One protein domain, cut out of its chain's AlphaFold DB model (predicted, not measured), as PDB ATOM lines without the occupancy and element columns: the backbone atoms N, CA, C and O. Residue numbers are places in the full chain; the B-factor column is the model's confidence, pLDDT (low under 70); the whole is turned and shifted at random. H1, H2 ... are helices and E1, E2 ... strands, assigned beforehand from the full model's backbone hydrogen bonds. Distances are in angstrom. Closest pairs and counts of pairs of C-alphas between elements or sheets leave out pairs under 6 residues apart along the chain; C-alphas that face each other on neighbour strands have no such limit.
ATOM      1  N   GLY A 109      82.439  49.165 -43.269       85.19
ATOM      2  CA  GLY A 109      82.324  47.807 -42.751       85.19
ATOM      3  C   GLY A 109      81.078  47.644 -41.878       85.19
ATOM      4  O   GLY A 109      80.626  48.589 -41.221       85.19
ATOM      5  N   LEU A 110      80.521  46.431 -41.875       91.12
ATOM      6  CA  LEU A 110      79.366  46.051 -41.060       91.12
ATOM      7  C   LEU A 110      79.599  46.476 -39.598       91.12
ATOM      8  O   LEU A 110      80.656  46.196 -39.029       91.12
ATOM      9  N   THR A 111      78.630  47.166 -38.992       92.69
ATOM     10  CA  THR A 111      78.694  47.553 -37.573       92.69
ATOM     11  C   THR A 111      77.664  46.753 -36.783       92.69
ATOM     12  O   THR A 111      76.463  46.903 -37.014       92.69
ATOM     13  N   LEU A 112      78.135  45.915 -35.857       93.62
ATOM     14  CA  LEU A 112      77.308  45.028 -35.034       93.62
ATOM     15  C   LEU A 112      77.287  45.494 -33.578       93.62
ATOM     16  O   LEU A 112      78.338  45.809 -33.014       93.62
ATOM     17  N   LEU A 113      76.104  45.498 -32.958       93.94
ATOM     18  CA  LEU A 113      75.962  45.728 -31.521       93.94
ATOM     19  C   LEU A 113      75.900  44.393 -30.772       93.94
ATOM     20  O   LEU A 113      74.938  43.636 -30.913       93.94
ATOM     21  N   LEU A 114      76.910  44.132 -29.946       93.31
ATOM     22  CA  LEU A 114      76.980  42.961 -29.082       93.31
ATOM     23  C   LEU A 114      76.412  43.302 -27.704       93.31
ATOM     24  O   LEU A 114      76.967  44.128 -26.978       93.31
ATOM     25  N   ILE A 115      75.309  42.655 -27.331       93.00
ATOM     26  CA  ILE A 115      74.666  42.871 -26.030       93.00
ATOM     27  C   ILE A 115      75.172  41.807 -25.048       93.00
ATOM     28  O   ILE A 115      74.725  40.656 -25.067       93.00
ATOM     29  N   GLY A 116      76.125  42.200 -24.198       91.56
ATOM     30  CA  GLY A 116      76.808  41.339 -23.228       91.56
ATOM     31  C   GLY A 116      76.787  41.922 -21.815       91.56
ATOM     32  O   GLY A 116      76.512  43.102 -21.617       91.56
ATOM     33  N   GLU A 117      77.025  41.075 -20.817       84.81
ATOM     34  CA  GLU A 117      76.996  41.478 -19.402       84.81
ATOM     35  C   GLU A 117      78.311  42.122 -18.938       84.81
ATOM     36  O   GLU A 117      78.294  42.961 -18.044       84.81
ATOM     37  N   ASP A 118      79.431  41.797 -19.591       85.81
ATOM     38  CA  ASP A 118      80.754  42.314 -19.242       85.81
ATOM     39  C   ASP A 118      81.304  43.240 -20.349       85.81
ATOM     40  O   ASP A 118      81.605  42.754 -21.446       85.81
ATOM     41  N   PRO A 119      81.433  44.558 -20.095       77.56
ATOM     42  CA  PRO A 119      82.011  45.502 -21.048       77.56
ATOM     43  C   PRO A 119      83.531  45.345 -21.214       77.56
ATOM     44  O   PRO A 119      84.066  45.846 -22.200       77.56
ATOM     45  N   ASN A 120      84.216  44.654 -20.292       81.12
ATOM     46  CA  ASN A 120      85.667  44.439 -20.333       81.12
ATOM     47  C   ASN A 120      86.069  43.178 -21.100       81.12
ATOM     48  O   ASN A 120      87.258  42.913 -21.273       81.12
ATOM     49  N   ASN A 121      85.105  42.387 -21.567       79.69
ATOM     50  CA  ASN A 121      85.426  41.208 -22.348       79.69
ATOM     51  C   ASN A 121      85.941  41.642 -23.729       79.69
ATOM     52  O   ASN A 121      85.206  42.254 -24.510       79.69
ATOM     53  N   HIS A 122      87.218  41.368 -23.999       78.88
ATOM     54  CA  HIS A 122      87.880  41.732 -25.245       78.88
ATOM     55  C   HIS A 122      87.121  41.141 -26.430       78.88
ATOM     56  O   HIS A 122      87.080  39.928 -26.618       78.88
ATOM     57  N   VAL A 123      86.512  42.009 -27.236       82.62
ATOM     58  CA  VAL A 123      85.825  41.577 -28.449       82.62
ATOM     59  C   VAL A 123      86.884  41.274 -29.506       82.62
ATOM     60  O   VAL A 123      87.628  42.189 -29.870       82.62
ATOM     61  N   PRO A 124      86.974  40.029 -30.006       80.12
ATOM     62  CA  PRO A 124      87.911  39.699 -31.064       80.12
ATOM     63  C   PRO A 124      87.639  40.564 -32.293       80.12
ATOM     64  O   PRO A 124      86.486  40.756 -32.692       80.12
ATOM     65  N   GLU A 125      88.707  41.079 -32.896       85.62
ATOM     66  CA  GLU A 125      88.621  41.722 -34.198       85.62
ATOM     67  C   GLU A 125      88.108  40.702 -35.216       85.62
ATOM     68  O   GLU A 125      88.705  39.642 -35.404       85.62
ATOM     69  N   MET A 126      86.963  40.997 -35.827       89.75
ATOM     70  CA  MET A 126      86.251  40.044 -36.668       89.75
ATOM     71  C   MET A 126      86.174  40.541 -38.099       89.75
ATOM     72  O   MET A 126      85.987  41.732 -38.346       89.75
ATOM     73  N   TRP A 127      86.299  39.610 -39.034       92.75
ATOM     74  CA  TRP A 127      86.282  39.879 -40.464       92.75
ATOM     75  C   TRP A 127      85.015  39.280 -41.070       92.75
ATOM     76  O   TRP A 127      84.586  38.194 -40.674       92.75
ATOM     77  N   ASP A 128      84.387  39.997 -41.997       90.38
ATOM     78  CA  ASP A 128      83.322  39.426 -42.811       90.38
ATOM     79  C   ASP A 128      83.916  38.435 -43.832       90.38
ATOM     80  O   ASP A 128      85.126  38.365 -44.053       90.38
ATOM     81  N   TRP A 129      83.059  37.639 -44.465       84.00
ATOM     82  CA  TRP A 129      83.444  36.706 -45.536       84.00
ATOM     83  C   TRP A 129      84.106  37.392 -46.742       84.00
ATOM     84  O   TRP A 129      84.763  36.719 -47.531       84.00
ATOM     85  N   ALA A 130      83.927  38.707 -46.900       89.19
ATOM     86  CA  ALA A 130      84.542  39.509 -47.950       89.19
ATOM     87  C   ALA A 130      85.910  40.076 -47.523       89.19
ATOM     88  O   ALA A 130      86.494  40.878 -48.250       89.19
ATOM     89  N   GLY A 131      86.424  39.685 -46.351       92.81
ATOM     90  CA  GLY A 131      87.709  40.148 -45.833       92.81
ATOM     91  C   GLY A 131      87.689  41.597 -45.345       92.81
ATOM     92  O   GLY A 131      88.737  42.231 -45.274       92.81
ATOM     93  N   ARG A 132      86.523  42.151 -44.992       92.12
ATOM     94  CA  ARG A 132      86.385  43.494 -44.407       92.12
ATOM     95  C   ARG A 132      86.217  43.409 -42.896       92.12
ATOM     96  O   ARG A 132      85.502  42.557 -42.376       92.12
ATOM     97  N   LYS A 133      86.839  44.343 -42.182       92.31
ATOM     98  CA  LYS A 133      86.757  44.437 -40.721       92.31
ATOM     99  C   LYS A 133      85.337  44.813 -40.281       92.31
ATOM    100  O   LYS A 133      84.825  45.876 -40.639       92.31
ATOM    101  N   VAL A 134      84.723  43.961 -39.469       93.69
ATOM    102  CA  VAL A 134      83.437  44.209 -38.812       93.69
ATOM    103  C   VAL A 134      83.694  45.025 -37.550       93.69
ATOM    104  O   VAL A 134      84.499  44.655 -36.697       93.69
ATOM    105  N   ARG A 135      83.011  46.162 -37.411       91.62
ATOM    106  CA  ARG A 135      83.105  47.011 -36.219       91.62
ATOM    107  C   ARG A 135      82.118  46.505 -35.176       91.62
ATOM    108  O   ARG A 135      80.916  46.730 -35.301       91.62
ATOM    109  N   LEU A 136      82.611  45.838 -34.139       92.50
ATOM    110  CA  LEU A 136      81.775  45.440 -33.012       92.50
ATOM    111  C   LEU A 136      81.744  46.545 -31.954       92.50
ATOM    112  O   LEU A 136      82.781  47.058 -31.538       92.50
ATOM    113  N   ARG A 137      80.540  46.907 -31.515       91.25
ATOM    114  CA  ARG A 137      80.304  47.795 -30.372       91.25
ATOM    115  C   ARG A 137      79.624  46.979 -29.285       91.25
ATOM    116  O   ARG A 137      78.614  46.338 -29.557       91.25
ATOM    117  N   THR A 138      80.156  46.976 -28.072       90.88
ATOM    118  CA  THR A 138      79.503  46.334 -26.928       90.88
ATOM    119  C   THR A 138      78.546  47.307 -26.260       90.88
ATOM    120  O   THR A 138      78.873  48.470 -26.031       90.88
ATOM    121  N   ALA A 139      77.344  46.832 -25.950       88.94
ATOM    122  CA  ALA A 139      76.414  47.531 -25.079       88.94
ATOM    123  C   ALA A 139      76.177  46.679 -23.827       88.94
ATOM    124  O   ALA A 139      75.921  45.476 -23.961       88.94
ATOM    125  N   PRO A 140      76.240  47.276 -22.623       85.88
ATOM    126  CA  PRO A 140      75.896  46.561 -21.405       85.88
ATOM    127  C   PRO A 140      74.441  46.089 -21.486       85.88
ATOM    128  O   PRO A 140      73.555  46.839 -21.910       85.88
ATOM    129  N   GLN A 141      74.193  44.840 -21.087       78.81
ATOM    130  CA  GLN A 141      72.838  44.304 -20.982       78.81
ATOM    131  C   GLN A 141      71.972  45.261 -20.148       78.81
ATOM    132  O   GLN A 141      72.345  45.600 -19.021       78.81
ATOM    133  N   PRO A 142      70.797  45.695 -20.643       68.00
ATOM    134  CA  PRO A 142      69.881  46.461 -19.818       68.00
ATOM    135  C   PRO A 142      69.443  45.560 -18.663       68.00
ATOM    136  O   PRO A 142      68.716  44.590 -18.871       68.00
ATOM    137  N   ALA A 213      63.724  45.202 -25.940       51.28
ATOM    138  CA  ALA A 213      64.624  46.192 -25.323       51.28
ATOM    139  C   ALA A 213      65.928  46.425 -26.116       51.28
ATOM    140  O   ALA A 213      66.532  47.484 -25.997       51.28
ATOM    141  N   GLY A 214      66.345  45.464 -26.952       56.50
ATOM    142  CA  GLY A 214      67.546  45.571 -27.793       56.50
ATOM    143  C   GLY A 214      67.504  46.566 -28.972       56.50
ATOM    144  O   GLY A 214      68.531  47.197 -29.224       56.50
ATOM    145  N   PRO A 215      66.377  46.775 -29.691       58.19
ATOM    146  CA  PRO A 215      66.417  47.531 -30.946       58.19
ATOM    147  C   PRO A 215      66.622  49.038 -30.747       58.19
ATOM    148  O   PRO A 215      67.264  49.676 -31.573       58.19
ATOM    149  N   GLU A 216      66.141  49.621 -29.643       63.06
ATOM    150  CA  GLU A 216      66.313  51.062 -29.400       63.06
ATOM    151  C   GLU A 216      67.784  51.428 -29.141       63.06
ATOM    152  O   GLU A 216      68.270  52.448 -29.630       63.06
ATOM    153  N   ALA A 217      68.521  50.570 -28.428       61.31
ATOM    154  CA  ALA A 217      69.955  50.751 -28.216       61.31
ATOM    155  C   ALA A 217      70.751  50.575 -29.522       61.31
ATOM    156  O   ALA A 217      71.667  51.355 -29.776       61.31
ATOM    157  N   ALA A 218      70.364  49.611 -30.369       62.25
ATOM    158  CA  ALA A 218      70.997  49.350 -31.664       62.25
ATOM    159  C   ALA A 218      70.886  50.541 -32.629       62.25
ATOM    160  O   ALA A 218      71.883  50.947 -33.230       62.25
ATOM    161  N   VAL A 219      69.707  51.166 -32.703       67.00
ATOM    162  CA  VAL A 219      69.476  52.339 -33.561       67.00
ATOM    163  C   VAL A 219      70.283  53.549 -33.080       67.00
ATOM    164  O   VAL A 219      70.875  54.252 -33.896       67.00
ATOM    165  N   ARG A 220      70.377  53.777 -31.762       74.06
ATOM    166  CA  ARG A 220      71.129  54.919 -31.205       74.06
ATOM    167  C   ARG A 220      72.630  54.853 -31.485       74.06
ATOM    168  O   ARG A 220      73.261  55.895 -31.610       74.06
ATOM    169  N   VAL A 221      73.203  53.654 -31.595       72.06
ATOM    170  CA  VAL A 221      74.632  53.479 -31.903       72.06
ATOM    171  C   VAL A 221      74.912  53.318 -33.398       72.06
ATOM    172  O   VAL A 221      76.065  53.092 -33.762       72.06
ATOM    173  N   GLY A 222      73.895  53.420 -34.263       77.38
ATOM    174  CA  GLY A 222      74.038  53.205 -35.704       77.38
ATOM    175  C   GLY A 222      74.465  51.780 -36.069       77.38
ATOM    176  O   GLY A 222      75.138  51.586 -37.079       77.38
ATOM    177  N   ALA A 223      74.137  50.789 -35.234       85.12
ATOM    178  CA  ALA A 223      74.393  49.394 -35.567       85.12
ATOM    179  C   ALA A 223      73.362  48.909 -36.590       85.12
ATOM    180  O   ALA A 223      72.179  49.234 -36.496       85.12
ATOM    181  N   GLN A 224      73.827  48.132 -37.566       86.06
ATOM    182  CA  GLN A 224      72.971  47.572 -38.614       86.06
ATOM    183  C   GLN A 224      72.192  46.357 -38.104       86.06
ATOM    184  O   GLN A 224      71.059  46.135 -38.519       86.06
ATOM    185  N   ASP A 225      72.790  45.608 -37.177       88.19
ATOM    186  CA  ASP A 225      72.185  44.437 -36.551       88.19
ATOM    187  C   ASP A 225      72.621  44.321 -35.080       88.19
ATOM    188  O   ASP A 225      73.634  44.901 -34.659       88.19
ATOM    189  N   TYR A 226      71.851  43.578 -34.288       86.69
ATOM    190  CA  TYR A 226      72.173  43.262 -32.900       86.69
ATOM    191  C   TYR A 226      72.126  41.753 -32.679       86.69
ATOM    192  O   TYR A 226      71.163  41.072 -33.022       86.69
ATOM    193  N   LEU A 227      73.169  41.231 -32.043       89.56
ATOM    194  CA  LEU A 227      73.271  39.819 -31.701       89.56
ATOM    195  C   LEU A 227      73.603  39.695 -30.217       89.56
ATOM    196  O   LEU A 227      74.328  40.510 -29.636       89.56
ATOM    197  N   PHE A 228      73.047  38.668 -29.583       87.62
ATOM    198  CA  PHE A 228      73.478  38.279 -28.249       87.62
ATOM    199  C   PHE A 228      74.801  37.532 -28.346       87.62
ATOM    200  O   PHE A 228      75.072  36.866 -29.345       87.62
ATOM    201  N   ARG A 229      75.614  37.614 -27.292       83.06
ATOM    202  CA  ARG A 229      76.921  36.945 -27.261       83.06
ATOM    203  C   ARG A 229      76.822  35.447 -27.527       83.06
ATOM    204  O   ARG A 229      77.599  34.926 -28.311       83.06
ATOM    205  N   ASP A 230      75.814  34.797 -26.959       81.25
ATOM    206  CA  ASP A 230      75.600  33.355 -27.118       81.25
ATOM    207  C   ASP A 230      75.086  32.980 -28.525       81.25
ATOM    208  O   ASP A 230      75.007  31.806 -28.872       81.25
ATOM    209  N   GLU A 231      74.720  33.978 -29.337       83.56
ATOM    210  CA  GLU A 231      74.263  33.827 -30.724       83.56
ATOM    211  C   GLU A 231      75.336  34.241 -31.739       83.56
ATOM    212  O   GLU A 231      75.183  33.984 -32.932       83.56
ATOM    213  N   LEU A 232      76.431  34.859 -31.284       84.50
ATOM    214  CA  LEU A 232      77.557  35.254 -32.121       84.50
ATOM    215  C   LEU A 232      78.477  34.045 -32.361       84.50
ATOM    216  O   LEU A 232      79.602  33.992 -31.875       84.50
ATOM    217  N   ASP A 233      77.979  33.051 -33.092       77.56
ATOM    218  CA  ASP A 233      78.799  31.949 -33.606       77.56
ATOM    219  C   ASP A 233      79.367  32.328 -34.986       77.56
ATOM    220  O   ASP A 233      78.709  33.020 -35.772       77.56
ATOM    221  N   GLY A 234      80.561  31.835 -35.331       70.75
ATOM    222  CA  GLY A 234      81.204  32.087 -36.626       70.75
ATOM    223  C   GLY A 234      80.295  31.738 -37.814       70.75
ATOM    224  O   GLY A 234      80.305  32.419 -38.837       70.75
ATOM    225  N   LYS A 235      79.403  30.753 -37.640       74.19
ATOM    226  CA  LYS A 235      78.388  30.356 -38.634       74.19
ATOM    227  C   LYS A 235      77.330  31.426 -38.914       74.19
ATOM    228  O   LYS A 235      76.819  31.488 -40.034       74.19
ATOM    229  N   VAL A 236      76.959  32.232 -37.918       75.12
ATOM    230  CA  VAL A 236      75.957  33.299 -38.082       75.12
ATOM    231  C   VAL A 236      76.518  34.405 -38.963       75.12
ATOM    232  O   VAL A 236      75.814  34.907 -39.833       75.12
ATOM    233  N   LEU A 237      77.807  34.703 -38.835       68.06
ATOM    234  CA  LEU A 237      78.471  35.730 -39.634       68.06
ATOM    235  C   LEU A 237      78.750  35.278 -41.063       68.06
ATOM    236  O   LEU A 237      78.565  36.065 -41.991       68.06
ATOM    237  N   SER A 238      79.068  33.994 -41.264       65.06
ATOM    238  CA  SER A 238      79.120  33.412 -42.609       65.06
ATOM    239  C   SER A 238      77.782  33.538 -43.346       65.06
ATOM    240  O   SER A 238      77.772  33.656 -44.563       65.06
ATOM    241  N   ARG A 239      76.639  33.553 -42.642       67.12
ATOM    242  CA  ARG A 239      75.319  33.767 -43.267       67.12
ATOM    243  C   ARG A 239      74.926  35.227 -43.393       67.12
ATOM    244  O   ARG A 239      74.425  35.610 -44.442       67.12
ATOM    245  N   ALA A 240      75.125  36.016 -42.339       62.41
ATOM    246  CA  ALA A 240      74.755  37.428 -42.317       62.41
ATOM    247  C   ALA A 240      75.484  38.205 -43.416       62.41
ATOM    248  O   ALA A 240      74.930  39.131 -43.996       62.41
ATOM    249  N   GLY A 241      76.700  37.779 -43.750       58.50
ATOM    250  CA  GLY A 241      77.415  38.329 -44.879       58.50
ATOM    251  C   GLY A 241      77.042  37.727 -46.243       58.50
ATOM    252  O   GLY A 241      76.995  38.470 -47.217       58.50
ATOM    253  N   CYS A 242      76.734  36.427 -46.334       52.06
ATOM    254  CA  CYS A 242      76.270  35.812 -47.587       52.06
ATOM    255  C   CYS A 242      74.847  36.227 -47.987       52.06
ATOM    256  O   CYS A 242      74.391  35.860 -49.071       52.06
TER     257      CYS A 242
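What this domain is: This is residues 109 to 142 and 213 to 242 of the 318 residues of an uncharacterized protein of Streptomyces albulus (UniProt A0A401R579). A small sheet of three parallel strands, with E1 between E2 and E3, has H1 over one face, while H2 sits off the sheet. The unnamed stretch 117 to 132 loops back from E1 to E2. The printed part, 64 residues, runs E1 E2 H1 E3 H2, mixed in class, compact with a radius of gyration of the C-alphas of 11.3 A, spanning 32 by 22 by 17 A.

Where its parts are: E2, residues 133 to 140, measures 22.3 A; E1, 111 to 116, 15.7 A from C-alpha (78.694, 47.553, -37.573); E3, 225 to 228, 10.4 A; H1, 214 to 220, 10.6 A; H2, 234 to 242, 12.6 A, ending at C-alpha (76.270, 35.812, -47.587).

How they stand to each other: E1 and E2 are parallel neighbours, with N 114 and O 137 within hydrogen-bond range at 2.8 A; E1 and E3 are parallel neighbours, with N 113 and O 225 within hydrogen-bond range at 3.1 A. H1 is on the sheet at a height of 9.0 A; its closest C-alphas to E1 are Ala 218 and Leu 113, 6.1 A. H2 is apart from H1. In H1 and H2 every O i to N i+4 pair is within hydrogen-bond range.

The domain as a whole: Residues 143 to 212 are not printed; C-alphas 142 and 213 are 7.6 A apart. E1 to E2 is a long link. Residues 142, 213 to 219 and 237 to 242 are under 70 pLDDT.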